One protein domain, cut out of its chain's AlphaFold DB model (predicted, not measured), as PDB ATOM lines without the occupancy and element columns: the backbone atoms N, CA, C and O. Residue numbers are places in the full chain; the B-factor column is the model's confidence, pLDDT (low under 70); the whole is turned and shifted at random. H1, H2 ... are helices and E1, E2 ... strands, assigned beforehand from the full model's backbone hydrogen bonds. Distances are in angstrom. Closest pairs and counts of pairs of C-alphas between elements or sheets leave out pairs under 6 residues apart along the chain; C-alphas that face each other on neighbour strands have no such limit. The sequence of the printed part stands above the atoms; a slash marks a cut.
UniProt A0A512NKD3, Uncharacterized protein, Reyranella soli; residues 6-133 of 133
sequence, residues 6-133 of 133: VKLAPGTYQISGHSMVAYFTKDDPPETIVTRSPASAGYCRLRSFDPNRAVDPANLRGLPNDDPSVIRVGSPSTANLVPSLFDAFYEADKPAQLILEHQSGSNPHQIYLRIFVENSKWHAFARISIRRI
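AT A GLANCE: This is residues 6 to 133 of the 133 residues of an uncharacterized protein of Reyranella soli (UniProt A0A512NKD3). Two twisted sheets lie face to face as an elongated sandwich, the strands E1, E6, E3 and E4 in one sheet and E5, E2 and E7 in the other, with the long strands running nearly along the longest axis. At one end the loop between E2 and E3 sticks out with residues 26 to 31, and the short helix H1 lies outside the sandwich, on the side of the four-stranded sheet. The printed part has 128 residues, under half of them in named elements, which follow as E1, E2, E3, H1, E4, E5, E6, E7; the class is mostly strand, and both sheets are antiparallel. The whole is compact, with a radius of gyration of the C-alphas of 15.6 A, and spans 51 by 29 by 25 A.

IN THESE COORDINATES: E1 is residues 6 to 8, 6.5 A long, and begins at C-alpha 6 (64.679, 16.490, -136.822). E2, residues 11 to 21, measures 31.9 A, and E3, residues 41 to 49, 25.8 A. H1 is residues 57 to 60, 5.1 A, and E4 residues 70 to 73, 7.5 A. E5, residues 84 to 92, measures 24.4 A and bends by 53 degrees at residue 89. E6, residues 96 to 105, is 29.0 A long. E7, residues 123 to 132, is 27.9 A long and ends at C-alpha 132 (59.375, 18.496, -124.810).

HOW THE PARTS SIT: In the sheet E1 - E6 - E3 - E4, N 6 of E1 and O 98 of E6 are 2.8 A apart, within hydrogen-bond range. So are N 45 of E3 and O 101 of E6, at 2.9 A, and N 46 of E3 and O 72 of E4, at 2.8 A. In the sheet E5 - E2 - E7, N 15 of E2 and O 88 of E5 are 2.8 A apart, and N 16 of E2 and O 129 of E7 3.0 A. The facing parts of the two sheets are 8.2 A apart centre to centre, and their strands stand at 19 degrees. Between the sheets, the closest C-alphas of E3 and E5 are those of Tyr 43 and Ser 84, 5.0 A apart. H1 is not on either sheet, and it is apart from E6, only just, at 8.1 A. H1 is too short for any O i to N i+4 pair; its one O i to N i+3 pair is within range.

THE WHOLE: The C-alphas of Asp 27 and Asp 93 are the two farthest apart, at 51.4 A. The printed part has no cut. The links E2 to E3 and E6 to E7 are long, with 19 and 17 residues. The mean pLDDT of the printed part is 75.7; it is under 70 at residues 22 to 40, 57 to 62, 79 to 81 and 105 to 123.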
ATOM      1  N   VAL A   6      64.364  16.272-138.243       87.38
ATOM      2  CA  VAL A   6      64.679  16.490-136.822       87.38
ATOM      3  C   VAL A   6      64.765  15.154-136.097       87.38
ATOM      4  O   VAL A   6      63.857  14.336-136.194       87.38
ATOM      5  N   LYS A   7      65.843  14.927-135.344       90.19
ATOM      6  CA  LYS A   7      65.971  13.751-134.473       90.19
ATOM      7  C   LYS A   7      65.518  14.097-133.060       90.19
ATOM      8  O   LYS A   7      65.941  15.114-132.515       90.19
ATOM      9  N   LEU A   8      64.688  13.243-132.474       90.56
ATOM     10  CA  LEU A   8      64.215  13.340-131.100       90.56
ATOM     11  C   LEU A   8      64.774  12.194-130.265       90.56
ATOM     12  O   LEU A   8      64.899  11.067-130.743       90.56
ATOM     13  N   ALA A   9      65.100  12.494-129.013       93.50
ATOM     14  CA  ALA A   9      65.334  11.480-127.996       93.50
ATOM     15  C   ALA A   9      63.990  10.873-127.536       93.50
ATOM     16  O   ALA A   9      62.936  11.422-127.863       93.50
ATOM     17  N   PRO A  10      64.002   9.780-126.756       95.00
ATOM     18  CA  PRO A  10      62.795   9.306-126.095       95.00
ATOM     19  C   PRO A  10      62.169  10.383-125.196       95.00
ATOM     20  O   PRO A  10      62.881  11.103-124.481       95.00
ATOM     21  N   GLY A  11      60.843  10.485-125.211       96.00
ATOM     22  CA  GLY A  11      60.078  11.454-124.432       96.00
ATOM     23  C   GLY A  11      58.714  11.781-125.034       96.00
ATOM     24  O   GLY A  11      58.348  11.287-126.098       96.00
ATOM     25  N   THR A  12      57.980  12.651-124.344       97.25
ATOM     26  CA  THR A  12      56.710  13.207-124.823       97.25
ATOM     27  C   THR A  12      56.929  14.619-125.353       97.25
ATOM     28  O   THR A  12      57.652  15.424-124.758       97.25
ATOM     29  N   TYR A  13      56.311  14.920-126.490       96.81
ATOM     30  CA  TYR A  13      56.495  16.169-127.211       96.81
ATOM     31  C   TYR A  13      55.158  16.750-127.655       96.81
ATOM     32  O   TYR A  13      54.309  16.027-128.172       96.81
ATOM     33  N   GLN A  14      55.004  18.067-127.535       96.94
ATOM     34  CA  GLN A  14      54.046  18.827-128.330       96.94
ATOM     35  C   GLN A  14      54.739  19.294-129.605       96.94
ATOM     36  O   GLN A  14      55.837  19.862-129.567       96.94
ATOM     37  N   ILE A  15      54.096  19.044-130.737       96.12
ATOM     38  CA  ILE A  15      54.621  19.336-132.060       96.12
ATOM     39  C   ILE A  15      53.566  20.100-132.839       96.12
ATOM     40  O   ILE A  15      52.502  19.570-133.156       96.12
ATOM     41  N   SER A  16      53.918  21.315-133.238       95.19
ATOM     42  CA  SER A  16      53.110  22.124-134.141       95.19
ATOM     43  C   SER A  16      53.840  22.329-135.458       95.19
ATOM     44  O   SER A  16      55.052  22.568-135.477       95.19
ATOM     45  N   GLY A  17      53.109  22.284-136.563       92.31
ATOM     46  CA  GLY A  17      53.656  22.542-137.888       92.31
ATOM     47  C   GLY A  17      52.840  23.581-138.625       92.31
ATOM     48  O   GLY A  17      51.627  23.675-138.452       92.31
ATOM     49  N   HIS A  18      53.529  24.357-139.455       90.44
ATOM     50  CA  HIS A  18      52.890  25.287-140.363       90.44
ATOM     51  C   HIS A  18      53.586  25.329-141.714       90.44
ATOM     52  O   HIS A  18      54.813  25.229-141.811       90.44
ATOM     53  N   SER A  19      52.805  25.492-142.776       86.81
ATOM     54  CA  SER A  19      53.355  25.658-144.113       86.81
ATOM     55  C   SER A  19      52.467  26.506-145.010       86.81
ATOM     56  O   SER A  19      51.257  26.582-144.811       86.81
ATOM     57  N   MET A  20      53.062  27.161-146.004       82.50
ATOM     58  CA  MET A  20      52.331  28.040-146.918       82.50
ATOM     59  C   MET A  20      52.827  27.880-148.351       82.50
ATOM     60  O   MET A  20      54.035  27.802-148.598       82.50
ATOM     61  N   VAL A  21      51.880  27.757-149.279       75.56
ATOM     62  CA  VAL A  21      52.173  27.689-150.711       75.56
ATOM     63  C   VAL A  21      52.396  29.102-151.238       75.56
ATOM     64  O   VAL A  21      51.675  30.029-150.873       75.56
ATOM     65  N   ALA A  22      53.411  29.265-152.077       68.31
ATOM     66  CA  ALA A  22      53.694  30.519-152.752       68.31
ATOM     67  C   ALA A  22      52.894  30.635-154.054       68.31
ATOM     68  O   ALA A  22      52.505  29.642-154.683       68.31
ATOM     69  N   TYR A  23      52.675  31.879-154.457       64.69
ATOM     70  CA  TYR A  23      52.001  32.248-155.685       64.69
ATOM     71  C   TYR A  23      52.996  32.829-156.691       64.69
ATOM     72  O   TYR A  23      53.847  33.623-156.307       64.69
ATOM     73  N   PHE A  24      52.857  32.472-157.970       54.88
ATOM     74  CA  PHE A  24      53.564  33.147-159.064       54.88
ATOM     75  C   PHE A  24      52.615  33.287-160.250       54.88
ATOM     76  O   PHE A  24      52.134  32.267-160.766       54.88
ATOM     77  N   THR A  25      52.385  34.508-160.733       53.28
ATOM     78  CA  THR A  25      52.103  34.704-162.157       53.28
ATOM     79  C   THR A  25      53.406  34.852-162.939       53.28
ATOM     80  O   THR A  25      54.485  35.039-162.381       53.28
ATOM     81  N   LYS A  26      53.312  34.710-164.263       49.78
ATOM     82  CA  LYS A  26      54.426  34.947-165.191       49.78
ATOM     83  C   LYS A  26      54.758  36.442-165.360       49.78
ATOM     84  O   LYS A  26      55.801  36.738-165.928       49.78
ATOM     85  N   ASP A  27      53.888  37.331-164.875       52.59
ATOM     86  CA  ASP A  27      53.922  38.777-165.124       52.59
ATOM     87  C   ASP A  27      54.031  39.599-163.818       52.59
ATOM     88  O   ASP A  27      53.895  40.820-163.853       52.59
ATOM     89  N   ASP A  28      54.254  38.960-162.659       52.25
ATOM     90  CA  ASP A  28      54.284  39.662-161.369       52.25
ATOM     91  C   ASP A  28      55.591  40.471-161.206       52.25
ATOM     92  O   ASP A  28      56.687  39.911-161.345       52.25
ATOM     93  N   PRO A  29      55.508  41.775-160.865       51.72
ATOM     94  CA  PRO A  29      56.642  42.534-160.353       51.72
ATOM     95  C   PRO A  29      57.283  41.811-159.153       51.72
ATOM     96  O   PRO A  29      56.554  41.188-158.376       51.72
ATOM     97  N   PRO A  30      58.604  41.942-158.921       51.19
ATOM     98  CA  PRO A  30      59.311  41.239-157.839       51.19
ATOM     99  C   PRO A  30      58.727  41.447-156.430       51.19
ATOM    100  O   PRO A  30      59.044  40.691-155.516       51.19
ATOM    101  N   GLU A  31      57.900  42.480-156.251       48.16
ATOM    102  CA  GLU A  31      57.414  42.975-154.962       48.16
ATOM    103  C   GLU A  31      55.941  42.632-154.664       48.16
ATOM    104  O   GLU A  31      55.459  42.943-153.575       48.16
ATOM    105  N   THR A  32      55.200  41.995-155.584       39.97
ATOM    106  CA  THR A  32      53.745  41.779-155.421       39.97
ATOM    107  C   THR A  32      53.322  40.320-155.565       39.97
ATOM    108  O   THR A  32      53.658  39.659-156.541       39.97
ATOM    109  N   ILE A  33      52.512  39.842-154.613       47.28
ATOM    110  CA  ILE A  33      51.854  38.529-154.636       47.28
ATOM    111  C   ILE A  33      50.398  38.750-155.066       47.28
ATOM    112  O   ILE A  33      49.589  39.232-154.273       47.28
ATOM    113  N   VAL A  34      50.054  38.439-156.317       45.81
ATOM    114  CA  VAL A  34      48.657  38.489-156.801       45.81
ATOM    115  C   VAL A  34      47.963  37.148-156.496       45.81
ATOM    116  O   VAL A  34      48.613  36.179-156.148       45.81
ATOM    117  N   THR A  35      46.638  37.039-156.546       45.22
ATOM    118  CA  THR A  35      45.903  35.770-156.334       45.22
ATOM    119  C   THR A  35      45.301  35.260-157.652       45.22
ATOM    120  O   THR A  35      44.648  36.032-158.349       45.22
ATOM    121  N   ARG A  36      45.457  33.965-157.990       47.44
ATOM    122  CA  ARG A  36      44.872  33.308-159.192       47.44
ATOM    123  C   ARG A  36      43.766  32.373-158.777       47.44
ATOM    124  O   ARG A  36      43.823  31.761-157.713       47.44
ATOM    125  N   SER A  37      42.863  32.150-159.719       43.81
ATOM    126  CA  SER A  37      41.916  31.047-159.687       43.81
ATOM    127  C   SER A  37      42.285  29.988-160.746       43.81
ATOM    128  O   SER A  37      42.554  30.368-161.886       43.81
ATOM    129  N   PRO A  38      42.318  28.683-160.407       56.41
ATOM    130  CA  PRO A  38      42.269  28.155-159.049       56.41
ATOM    131  C   PRO A  38      43.602  28.400-158.322       56.41
ATOM    132  O   PRO A  38      44.695  28.234-158.884       56.41
ATOM    133  N   ALA A  39      43.501  28.811-157.058       55.06
ATOM    134  CA  ALA A  39      44.660  28.998-156.200       55.06
ATOM    135  C   ALA A  39      45.386  27.658-156.031       55.06
ATOM    136  O   ALA A  39      44.746  26.611-155.909       55.06
ATOM    137  N   SER A  40      46.721  27.686-156.008       64.50
ATOM    138  CA  SER A  40      47.476  26.518-155.555       64.50
ATOM    139  C   SER A  40      47.012  26.162-154.147       64.50
ATOM    140  O   SER A  40      46.825  27.050-153.309       64.50
ATOM    141  N   ALA A  41      46.816  24.873-153.908       73.62
ATOM    142  CA  ALA A  41      46.402  24.341-152.623       73.62
ATOM    143  C   ALA A  41      47.495  23.421-152.087       73.62
ATOM    144  O   ALA A  41      48.213  22.781-152.858       73.62
ATOM    145  N   GLY A  42      47.638  23.361-150.772       81.00
ATOM    146  CA  GLY A  42      48.663  22.549-150.141       81.00
ATOM    147  C   GLY A  42      48.284  22.100-148.745       81.00
ATOM    148  O   GLY A  42      47.183  22.355-148.268       81.00
ATOM    149  N   TYR A  43      49.205  21.402-148.096       86.00
ATOM    150  CA  TYR A  43      49.157  21.124-146.665       86.00
ATOM    151  C   TYR A  43      50.542  20.725-146.158       86.00
ATOM    152  O   TYR A  43      51.403  20.282-146.921       86.00
ATOM    153  N   CYS A  44      50.769  20.868-144.857       89.00
ATOM    154  CA  CYS A  44      51.908  20.260-144.190       89.00
ATOM    155  C   CYS A  44      51.563  18.865-143.677       89.00
ATOM    156  O   CYS A  44      50.420  18.579-143.316       89.00
ATOM    157  N   ARG A  45      52.558  17.982-143.643       89.75
ATOM    158  CA  ARG A  45      52.406  16.615-143.145       89.75
ATOM    159  C   ARG A  45      53.589  16.252-142.263       89.75
ATOM    160  O   ARG A  45      54.731  16.362-142.696       89.75
ATOM    161  N   LEU A  46      53.306  15.831-141.036       91.56
ATOM    162  CA  LEU A  46      54.300  15.344-140.090       91.56
ATOM    163  C   LEU A  46      54.440  13.833-140.220       91.56
ATOM    164  O   LEU A  46      53.442  13.109-140.196       91.56
ATOM    165  N   ARG A  47      55.684  13.365-140.298       89.75
ATOM    166  CA  ARG A  47      56.007  11.942-140.381       89.75
ATOM    167  C   ARG A  47      57.107  11.537-139.422       89.75
ATOM    168  O   ARG A  47      57.996  12.341-139.155       89.75
ATOM    169  N   SER A  48      57.083  10.277-138.998       89.44
ATOM    170  CA  SER A  48      58.196   9.602-138.326       89.44
ATOM    171  C   SER A  48      58.842   8.549-139.214       89.44
ATOM    172  O   SER A  48      58.162   7.787-139.897       89.44
ATOM    173  N   PHE A  49      60.159   8.445-139.127       83.12
ATOM    174  CA  PHE A  49      60.964   7.385-139.710       83.12
ATOM    175  C   PHE A  49      61.784   6.696-138.627       83.12
ATOM    176  O   PHE A  49      62.081   7.279-137.580       83.12
ATOM    177  N   ASP A  50      62.192   5.464-138.924       78.50
ATOM    178  CA  ASP A  50      63.255   4.807-138.175       78.50
ATOM    179  C   ASP A  50      64.512   5.707-138.195       78.50
ATOM    180  O   ASP A  50      64.933   6.126-139.279       78.50
ATOM    181  N   PRO A  51      65.110   6.028-137.032       75.75
ATOM    182  CA  PRO A  51      66.269   6.921-136.937       75.75
ATOM    183  C   PRO A  51      67.524   6.406-137.655       75.75
ATOM    184  O   PRO A  51      68.430   7.194-137.938       75.75
ATOM    185  N   ASN A  52      67.589   5.103-137.941       77.12
ATOM    186  CA  ASN A  52      68.688   4.453-138.648       77.12
ATOM    187  C   ASN A  52      68.407   4.301-140.148       77.12
ATOM    188  O   ASN A  52      69.295   3.918-140.910       77.12
ATOM    189  N   ARG A  53      67.184   4.605-140.598       75.69
ATOM    190  CA  ARG A  53      66.824   4.554-142.012       75.69
ATOM    191  C   ARG A  53      67.173   5.876-142.682       75.69
ATOM    192  O   ARG A  53      66.643   6.932-142.334       75.69
ATOM    193  N   ALA A  54      68.025   5.808-143.702       74.31
ATOM    194  CA  ALA A  54      68.251   6.943-144.582       74.31
ATOM    195  C   ALA A  54      66.923   7.362-145.232       74.31
ATOM    196  O   ALA A  54      66.188   6.537-145.782       74.31
ATOM    197  N   VAL A  55      66.615   8.653-145.151       72.25
ATOM    198  CA  VAL A  55      65.446   9.213-145.823       72.25
ATOM    199  C   VAL A  55      65.843   9.530-147.247       72.25
ATOM    200  O   VAL A  55      66.654  10.418-147.490       72.25
ATOM    201  N   ASP A  56      65.251   8.795-148.175       72.50
ATOM    202  CA  ASP A  56      65.368   9.062-149.599       72.50
ATOM    203  C   ASP A  56      64.270  10.055-150.023       72.50
ATOM    204  O   ASP A  56      63.082   9.728-149.907       72.50
ATOM    205  N   PRO A  57      64.628  11.250-150.528       66.31
ATOM    206  CA  PRO A  57      63.670  12.218-151.051       66.31
ATOM    207  C   PRO A  57      62.733  11.663-152.135       66.31
ATOM    208  O   PRO A  57      61.599  12.132-152.251       66.31
ATOM    209  N   ALA A  58      63.154  10.652-152.905       66.62
ATOM    210  CA  ALA A  58      62.290   9.997-153.887       66.62
ATOM    211  C   ALA A  58      61.117   9.258-153.215       66.62
ATOM    212  O   ALA A  58      59.983   9.325-153.695       66.62
ATOM    213  N   ASN A  59      61.350   8.657-152.044       65.81
ATOM    214  CA  ASN A  59      60.328   7.965-151.251       65.81
ATOM    215  C   ASN A  59      59.358   8.924-150.534       65.81
ATOM    216  O   ASN A  59      58.306   8.498-150.057       65.81
ATOM    217  N   LEU A  60      59.666  10.224-150.473       66.56
ATOM    218  CA  LEU A  60      58.779  11.235-149.881       66.56
ATOM    219  C   LEU A  60      57.616  11.622-150.812       66.56
ATOM    220  O   LEU A  60      56.606  12.153-150.351       66.56
ATOM    221  N   ARG A  61      57.726  11.327-152.116       65.50
ATOM    222  CA  ARG A  61      56.726  11.703-153.131       65.50
ATOM    223  C   ARG A  61      55.554  10.717-153.237       65.50
ATOM    224  O   ARG A  61      54.460  11.102-153.628       65.50
ATOM    225  N   GLY A  62      55.753   9.444-152.893       65.19
ATOM    226  CA  GLY A  62      54.793   8.374-153.208       65.19
ATOM    227  C   GLY A  62      53.747   8.062-152.135       65.19
ATOM    228  O   GLY A  62      52.720   7.466-152.447       65.19
ATOM    229  N   LEU A  63      53.963   8.461-150.880       73.62
ATOM    230  CA  LEU A  63      53.239   7.843-149.761       73.62
ATOM    231  C   LEU A  63      51.891   8.506-149.456       73.62
ATOM    232  O   LEU A  63      51.828   9.743-149.401       73.62
ATOM    233  N   PRO A  64      50.815   7.717-149.274       80.19
ATOM    234  CA  PRO A  64      49.484   8.237-149.004       80.19
ATOM    235  C   PRO A  64      49.376   8.846-147.596       80.19
ATOM    236  O   PRO A  64      50.292   8.740-146.786       80.19
ATOM    237  N   ASN A  65      48.313   9.611-147.335       83.75
ATOM    238  CA  ASN A  65      48.156  10.312-146.049       83.75
ATOM    239  C   ASN A  65      47.757   9.378-144.899       83.75
ATOM    240  O   ASN A  65      47.899   9.767-143.748       83.75
ATOM    241  N   ASP A  66      47.255   8.193-145.223       85.81
ATOM    242  CA  ASP A  66      46.920   7.101-144.311       85.81
ATOM    243  C   ASP A  66      48.097   6.134-144.087       85.81
ATOM    244  O   ASP A  66      47.949   5.134-143.388       85.81
ATOM    245  N   ASP A  67      49.275   6.425-144.651       87.50
ATOM    246  CA  ASP A  67      50.483   5.655-144.378       87.50
ATOM    247  C   ASP A  67      50.822   5.705-142.873       87.50
ATOM    248  O   ASP A  67      50.842   6.797-142.300       87.50
ATOM    249  N   PRO A  68      51.153   4.574-142.219       88.12
ATOM    250  CA  PRO A  68      51.430   4.533-140.779       88.12
ATOM    251  C   PRO A  68      52.590   5.419-140.308       88.12
ATOM    252  O   PRO A  68      52.690   5.724-139.122       88.12
ATOM    253  N   SER A  69      53.492   5.828-141.207       87.06
ATOM    254  CA  SER A  69      54.550   6.787-140.878       87.06
ATOM    255  C   SER A  69      54.035   8.220-140.721       87.06
ATOM    256  O   SER A  69      54.776   9.074-140.236       87.06
ATOM    257  N   VAL A  70      52.802   8.512-141.146       89.81
ATOM    258  CA  VAL A  70      52.163   9.824-141.024       89.81
ATOM    259  C   VAL A  70      51.556   9.969-139.637       89.81
ATOM    260  O   VAL A  70      50.593   9.301-139.279       89.81
ATOM    261  N   ILE A  71      52.101  10.907-138.869       92.50
ATOM    262  CA  ILE A  71      51.602  11.240-137.533       92.50
ATOM    263  C   ILE A  71      50.425  12.208-137.653       92.50
ATOM    264  O   ILE A  71      49.420  12.092-136.952       92.50
ATOM    265  N   ARG A  72      50.560  13.216-138.525       92.81
ATOM    266  CA  ARG A  72      49.575  14.294-138.630       92.81
ATOM    267  C   ARG A  72      49.559  14.925-140.011       92.81
ATOM    268  O   ARG A  72      50.602  15.155-140.618       92.81
ATOM    269  N   VAL A  73      48.360  15.274-140.464       90.38
ATOM    270  CA  VAL A  73      48.126  16.107-141.646       90.38
ATOM    271  C   VAL A  73      47.559  17.439-141.169       90.38
ATOM    272  O   VAL A  73      46.642  17.460-140.346       90.38
ATOM    273  N   GLY A  74      48.141  18.537-141.637       90.12
ATOM    274  CA  GLY A  74      47.658  19.879-141.340       90.12
ATOM    275  C   GLY A  74      46.414  20.254-142.133       90.12
ATOM    276  O   GLY A  74      46.026  19.579-143.086       90.12
ATOM    277  N   SER A  75      45.797  21.368-141.744       88.81
ATOM    278  CA  SER A  75      44.684  21.962-142.485       88.81
ATOM    279  C   SER A  75      45.070  22.248-143.942       88.81
ATOM    280  O   SER A  75      46.248  22.483-144.229       88.81
ATOM    281  N   PRO A  76      44.112  22.282-144.879       81.94
ATOM    282  CA  PRO A  76      44.380  22.792-146.216       81.94
ATOM    283  C   PRO A  76      44.957  24.214-146.169       81.94
ATOM    284  O   PRO A  76      44.500  25.052-145.389       81.94
ATOM    285  N   SER A  77      45.943  24.482-147.017       79.88
ATOM    286  CA  SER A  77      46.484  25.808-147.302       79.88
ATOM    287  C   SER A  77      46.089  26.260-148.697       79.88
ATOM    288  O   SER A  77      45.838  25.442-149.586       79.88
ATOM    289  N   THR A  78      46.071  27.573-148.904       74.38
ATOM    290  CA  THR A  78      45.920  28.162-150.237       74.38
ATOM    291  C   THR A  78      46.928  29.281-150.434       74.38
ATOM    292  O   THR A  78      47.414  29.876-149.471       74.38
ATOM    293  N   ALA A  79      47.201  29.602-151.696       69.19
ATOM    294  CA  ALA A  79      48.065  30.718-152.072       69.19
ATOM    295  C   ALA A  79      47.515  32.100-151.657       69.19
ATOM    296  O   ALA A  79      48.236  33.088-151.738       69.19
ATOM    297  N   ASN A  80      46.278  32.171-151.147       68.44
ATOM    298  CA  ASN A  80      45.652  33.386-150.621       68.44
ATOM    299  C   ASN A  80      46.015  33.621-149.141       68.44
ATOM    300  O   ASN A  80      45.158  33.994-148.345       68.44
ATOM    301  N   LEU A  81      47.271  33.356-148.760       66.88
ATOM    302  CA  LEU A  81      47.790  33.535-147.395       66.88
ATOM    303  C   LEU A  81      47.077  32.700-146.315       66.88
ATOM    304  O   LEU A  81      47.121  33.046-145.137       66.88
ATOM    305  N   VAL A  82      46.447  31.583-146.687       80.94
ATOM    306  CA  VAL A  82      45.893  30.632-145.711       80.94
ATOM    307  C   VAL A  82      46.949  29.560-145.452       80.94
ATOM    308  O   VAL A  82      47.161  28.724-146.336       80.94
ATOM    309  N   PRO A  83      47.638  29.558-144.295       86.06
ATOM    310  CA  PRO A  83      48.622  28.533-143.988       86.06
ATOM    311  C   PRO A  83      47.947  27.204-143.639       86.06
ATOM    312  O   PRO A  83      46.840  27.144-143.107       86.06
ATOM    313  N   SER A  84      48.672  26.124-143.893       90.12
ATOM    314  CA  SER A  84      48.382  24.811-143.339       90.12
ATOM    315  C   SER A  84      48.906  24.775-141.922       90.12
ATOM    316  O   SER A  84      50.047  25.186-141.712       90.12
ATOM    317  N   LEU A  85      48.111  24.277-140.981       93.62
ATOM    318  CA  LEU A  85      48.449  24.217-139.564       93.62
ATOM    319  C   LEU A  85      48.127  22.834-138.993       93.62
ATOM    320  O   LEU A  85      47.105  22.240-139.339       93.62
ATOM    321  N   PHE A  86      48.952  22.348-138.069       94.44
ATOM    322  CA  PHE A  86      48.567  21.289-137.136       94.44
ATOM    323  C   PHE A  86      49.155  21.527-135.749       94.44
ATOM    324  O   PHE A  86      50.187  22.183-135.603       94.44
ATOM    325  N   ASP A  87      48.528  20.890-134.765       95.50
ATOM    326  CA  ASP A  87      49.094  20.614-133.449       95.50
ATOM    327  C   ASP A  87      48.907  19.120-133.137       95.50
ATOM    328  O   ASP A  87      47.925  18.503-133.582       95.50
ATOM    329  N   ALA A  88      49.883  18.527-132.456       94.00
ATOM    330  CA  ALA A  88      49.921  17.108-132.129       94.00
ATOM    331  C   ALA A  88      50.761  16.843-130.875       94.00
ATOM    332  O   ALA A  88      51.772  17.503-130.638       94.00
ATOM    333  N   PHE A  89      50.382  15.812-130.123       94.88
ATOM    334  CA  PHE A  89      51.230  15.211-129.100       94.88
ATOM    335  C   PHE A  89      51.852  13.937-129.664       94.88
ATOM    336  O   PHE A  89      51.175  13.152-130.328       94.88
ATOM    337  N   TYR A  90      53.145  13.755-129.428       94.00
ATOM    338  CA  TYR A  90      53.909  12.614-129.907       94.00
ATOM    339  C   TYR A  90      54.740  12.037-128.770       94.00
ATOM    340  O   TYR A  90      55.519  12.750-128.134       94.00
ATOM    341  N   GLU A  91      54.573  10.744-128.534       95.06
ATOM    342  CA  GLU A  91      55.366   9.982-127.582       95.06
ATOM    343  C   GLU A  91      56.360   9.107-128.346       95.06
ATOM    344  O   GLU A  91      55.999   8.400-129.287       95.06
ATOM    345  N   ALA A  92      57.625   9.191-127.947       92.19
ATOM    346  CA  ALA A  92      58.714   8.405-128.497       92.19
ATOM    347  C   ALA A  92      59.332   7.557-127.380       92.19
ATOM    348  O   ALA A  92      59.908   8.091-126.433       92.19
ATOM    349  N   ASP A  93      59.235   6.236-127.501       92.25
ATOM    350  CA  ASP A  93      59.856   5.253-126.603       92.25
ATOM    351  C   ASP A  93      61.349   5.038-126.916       92.25
ATOM    352  O   ASP A  93      62.162   4.735-126.042       92.25
ATOM    353  N   LYS A  94      61.723   5.256-128.176       91.06
ATOM    354  CA  LYS A  94      63.084   5.198-128.717       91.06
ATOM    355  C   LYS A  94      63.410   6.480-129.490       91.06
ATOM    356  O   LYS A  94      62.501   7.252-129.795       91.06
ATOM    357  N   PRO A  95      64.688   6.735-129.832       91.38
ATOM    358  CA  PRO A  95      65.022   7.855-130.698       91.38
ATOM    359  C   PRO A  95      64.184   7.835-131.980       91.38
ATOM    360  O   PRO A  95      64.054   6.796-132.627       91.38
ATOM    361  N   ALA A  96      63.617   8.979-132.344       89.56
ATOM    362  CA  ALA A  96      62.726   9.109-133.489       89.56
ATOM    363  C   ALA A  96      63.284  10.124-134.480       89.56
ATOM    364  O   ALA A  96      63.919  11.107-134.096       89.56
ATOM    365  N   GLN A  97      63.028   9.909-135.766       90.06
ATOM    366  CA  GLN A  97      63.360  10.873-136.802       90.06
ATOM    367  C   GLN A  97      62.079  11.438-137.397       90.06
ATOM    368  O   GLN A  97      61.307  10.714-138.015       90.06
ATOM    369  N   LEU A  98      61.857  12.734-137.211       90.19
ATOM    370  CA  LEU A  98      60.684  13.439-137.696       90.19
ATOM    371  C   LEU A  98      60.985  14.248-138.947       90.19
ATOM    372  O   LEU A  98      62.073  14.807-139.093       90.19
ATOM    373  N   ILE A  99      59.992  14.344-139.824       87.69
ATOM    374  CA  ILE A  99      60.049  15.170-141.029       87.69
ATOM    375  C   ILE A  99      58.759  15.956-141.153       87.69
ATOM    376  O   ILE A  99      57.668  15.387-141.084       87.69
ATOM    377  N   LEU A 100      58.902  17.261-141.376       87.88
ATOM    378  CA  LEU A 100      57.807  18.097-141.835       87.88
ATOM    379  C   LEU A 100      57.869  18.203-143.355       87.88
ATOM    380  O   LEU A 100      58.776  18.816-143.915       87.88
ATOM    381  N   GLU A 101      56.879  17.631-144.019       84.88
ATOM    382  CA  GLU A 101      56.720  17.742-145.458       84.88
ATOM    383  C   GLU A 101      55.767  18.882-145.805       84.88
ATOM    384  O   GLU A 101      54.795  19.143-145.093       84.88
ATOM    385  N   HIS A 102      56.012  19.519-146.947       82.31
ATOM    386  CA  HIS A 102      55.084  20.440-147.580       82.31
ATOM    387  C   HIS A 102      54.567  19.808-148.871       82.31
ATOM    388  O   HIS A 102      55.351  19.518-149.769       82.31
ATOM    389  N   GLN A 103      53.252  19.637-148.980       79.06
ATOM    390  CA  GLN A 103      52.578  19.134-150.176       79.06
ATOM    391  C   GLN A 103      51.851  20.289-150.871       79.06
ATOM    392  O   GLN A 103      51.229  21.103-150.191       79.06
ATOM    393  N   SER A 104      51.939  20.391-152.200       76.00
ATOM    394  CA  SER A 104      51.336  21.500-152.956       76.00
ATOM    395  C   SER A 104      50.951  21.092-154.375       76.00
ATOM    396  O   SER A 104      51.790  20.571-155.103       76.00
ATOM    397  N   GLY A 105      49.736  21.418-154.812       67.44
ATOM    398  CA  GLY A 105      49.240  21.125-156.157       67.44
ATOM    399  C   GLY A 105      48.403  22.252-156.760       67.44
ATOM    400  O   GLY A 105      48.020  23.212-156.092       67.44
ATOM    401  N   SER A 106      48.112  22.131-158.054       59.84
ATOM    402  CA  SER A 106      47.332  23.102-158.836       59.84
ATOM    403  C   SER A 106      45.813  22.882-158.785       59.84
ATOM    404  O   SER A 106      45.077  23.670-159.373       59.84
ATOM    405  N   ASN A 107      45.338  21.831-158.113       57.28
ATOM    406  CA  ASN A 107      43.920  21.484-158.018       57.28
ATOM    407  C   ASN A 107      43.610  20.947-156.602       57.28
ATOM    408  O   ASN A 107      44.327  20.057-156.148       57.28
ATOM    409  N   PRO A 108      42.560  21.432-155.908       51.91
ATOM    410  CA  PRO A 108      42.156  20.947-154.582       51.91
ATOM    411  C   PRO A 108      41.829  19.445-154.524       51.91
ATOM    412  O   PRO A 108      42.117  18.779-153.534       51.91
ATOM    413  N   HIS A 109      41.290  18.883-155.609       52.31
ATOM    414  CA  HIS A 109      41.061  17.440-155.752       52.31
ATOM    415  C   HIS A 109      42.337  16.672-156.137       52.31
ATOM    416  O   HIS A 109      42.343  15.445-156.154       52.31
ATOM    417  N   GLN A 110      43.424  17.387-156.449       53.19
ATOM    418  CA  GLN A 110      44.741  16.848-156.802       53.19
ATOM    419  C   GLN A 110      45.866  17.483-155.970       53.19
ATOM    420  O   GLN A 110      47.000  17.590-156.441       53.19
ATOM    421  N   ILE A 111      45.606  17.854-154.706       53.94
ATOM    422  CA  ILE A 111      46.674  18.291-153.776       53.94
ATOM    423  C   ILE A 111      47.728  17.171-153.594       53.94
ATOM    424  O   ILE A 111      48.827  17.390-153.101       53.94
ATOM    425  N   TYR A 112      47.439  15.973-154.112       47.12
ATOM    426  CA  TYR A 112      48.349  14.853-154.337       47.12
ATOM    427  C   TYR A 112      49.556  15.124-155.245       47.12
ATOM    428  O   TYR A 112      50.336  14.198-155.464       47.12
ATOM    429  N   LEU A 113      49.757  16.336-155.773       44.59
ATOM    430  CA  LEU A 113      51.023  16.684-156.410       44.59
ATOM    431  C   LEU A 113      52.120  16.797-155.327       44.59
ATOM    432  O   LEU A 113      52.461  17.862-154.820       44.59
ATOM    433  N   ARG A 114      52.642  15.639-154.925       51.94
ATOM    434  CA  ARG A 114      53.613  15.473-153.843       51.94
ATOM    435  C   ARG A 114      55.021  15.718-154.352       51.94
ATOM    436  O   ARG A 114      55.789  14.790-154.600       51.94
ATOM    437  N   ILE A 115      55.339  16.977-154.613       43.94
ATOM    438  CA  ILE A 115      56.609  17.346-155.228       43.94
ATOM    439  C   ILE A 115      57.547  17.883-154.153       43.94
ATOM    440  O   ILE A 115      57.530  19.063-153.831       43.94
ATOM    441  N   PHE A 116      58.435  17.021-153.654       48.53
ATOM    442  CA  PHE A 116      59.702  17.504-153.113       48.53
ATOM    443  C   PHE A 116      60.583  17.907-154.296       48.53
ATOM    444  O   PHE A 116      61.148  17.037-154.959       48.53
ATOM    445  N   VAL A 117      60.666  19.199-154.604       53.88
ATOM    446  CA  VAL A 117      61.637  19.742-155.562       53.88
ATOM    447  C   VAL A 117      62.486  20.765-154.832       53.88
ATOM    448  O   VAL A 117      61.984  21.765-154.320       53.88
ATOM    449  N   GLU A 118      63.783  20.487-154.775       50.28
ATOM    450  CA  GLU A 118      64.782  21.466-154.372       50.28
ATOM    451  C   GLU A 118      64.654  22.681-155.308       50.28
ATOM    452  O   GLU A 118      64.580  22.520-156.527       50.28
ATOM    453  N   ASN A 119      64.532  23.886-154.741       52.72
ATOM    454  CA  ASN A 119      64.202  25.129-155.463       52.72
ATOM    455  C   ASN A 119      62.792  25.179-156.089       52.72
ATOM    456  O   ASN A 119      62.553  25.912-157.051       52.72
ATOM    457  N   SER A 120      61.832  24.420-155.554       56.78
ATOM    458  CA  SER A 120      60.427  24.548-155.951       56.78
ATOM    459  C   SER A 120      59.931  25.956-155.655       56.78
ATOM    460  O   SER A 120      59.870  26.378-154.500       56.78
ATOM    461  N   LYS A 121      59.504  26.657-156.707       61.50
ATOM    462  CA  LYS A 121      58.869  27.966-156.564       61.50
ATOM    463  C   LYS A 121      57.628  27.892-155.675       61.50
ATOM    464  O   LYS A 121      57.391  28.797-154.904       61.50
ATOM    465  N   TRP A 122      56.892  26.782-155.666       61.88
ATOM    466  CA  TRP A 122      55.599  26.644-154.985       61.88
ATOM    467  C   TRP A 122      55.624  26.711-153.451       61.88
ATOM    468  O   TRP A 122      54.554  26.776-152.847       61.88
ATOM    469  N   HIS A 123      56.790  26.691-152.802       67.88
ATOM    470  CA  HIS A 123      56.887  26.690-151.340       67.88
ATOM    471  C   HIS A 123      57.368  28.046-150.827       67.88
ATOM    472  O   HIS A 123      58.499  28.439-151.090       67.88
ATOM    473  N   ALA A 124      56.532  28.735-150.043       71.56
ATOM    474  CA  ALA A 124      56.964  29.933-149.325       71.56
ATOM    475  C   ALA A 124      57.791  29.543-148.091       71.56
ATOM    476  O   ALA A 124      58.905  30.017-147.896       71.56
ATOM    477  N   PHE A 125      57.248  28.647-147.258       72.88
ATOM    478  CA  PHE A 125      57.960  28.052-146.127       72.88
ATOM    479  C   PHE A 125      57.270  26.770-145.633       72.88
ATOM    480  O   PHE A 125      56.084  26.519-145.880       72.88
ATOM    481  N   ALA A 126      58.018  25.990-144.855       80.69
ATOM    482  CA  ALA A 126      57.501  24.989-143.930       80.69
ATOM    483  C   ALA A 126      58.311  25.074-142.634       80.69
ATOM    484  O   ALA A 126      59.537  25.191-142.672       80.69
ATOM    485  N   ARG A 127      57.634  25.069-141.489       87.31
ATOM    486  CA  ARG A 127      58.255  25.262-140.178       87.31
ATOM    487  C   ARG A 127      57.611  24.343-139.152       87.31
ATOM    488  O   ARG A 127      56.390  24.210-139.100       87.31
ATOM    489  N   ILE A 128      58.454  23.735-138.331       90.88
ATOM    490  CA  ILE A 128      58.067  22.858-137.231       90.88
ATOM    491  C   ILE A 128      58.532  23.486-135.918       90.88
ATOM    492  O   ILE A 128      59.626  24.047-135.843       90.88
ATOM    493  N   SER A 129      57.703  23.393-134.889       93.25
ATOM    494  CA  SER A 129      58.067  23.730-133.518       93.25
ATOM    495  C   SER A 129      57.843  22.500-132.658       93.25
ATOM    496  O   SER A 129      56.809  21.846-132.763       93.25
ATOM    497  N   ILE A 130      58.846  22.164-131.853       94.12
ATOM    498  CA  ILE A 130      58.858  20.966-131.022       94.12
ATOM    499  C   ILE A 130      59.187  21.405-129.607       94.12
ATOM    500  O   ILE A 130      60.219  22.033-129.367       94.12
ATOM    501  N   ARG A 131      58.313  21.050-128.673       95.81
ATOM    502  CA  ARG A 131      58.495  21.286-127.248       95.81
ATOM    503  C   ARG A 131      58.409  19.955-126.523       95.81
ATOM    504  O   ARG A 131      57.412  19.254-126.649       95.81
ATOM    505  N   ARG A 132      59.442  19.616-125.753       94.69
ATOM    506  CA  ARG A 132      59.375  18.496-124.810       94.69
ATOM    507  C   ARG A 132      58.478  18.882-123.632       94.69
ATOM    508  O   ARG A 132      58.547  20.031-123.182       94.69
ATOM    509  N   ILE A 133      57.658  17.943-123.176       93.31
ATOM    510  CA  ILE A 133      56.777  18.082-122.009       93.31
ATOM    511  C   ILE A 133      57.306  17.199-120.885       93.31
ATOM    512  O   ILE A 133      57.802  16.091-121.199       93.31
TER     513      ILE A 133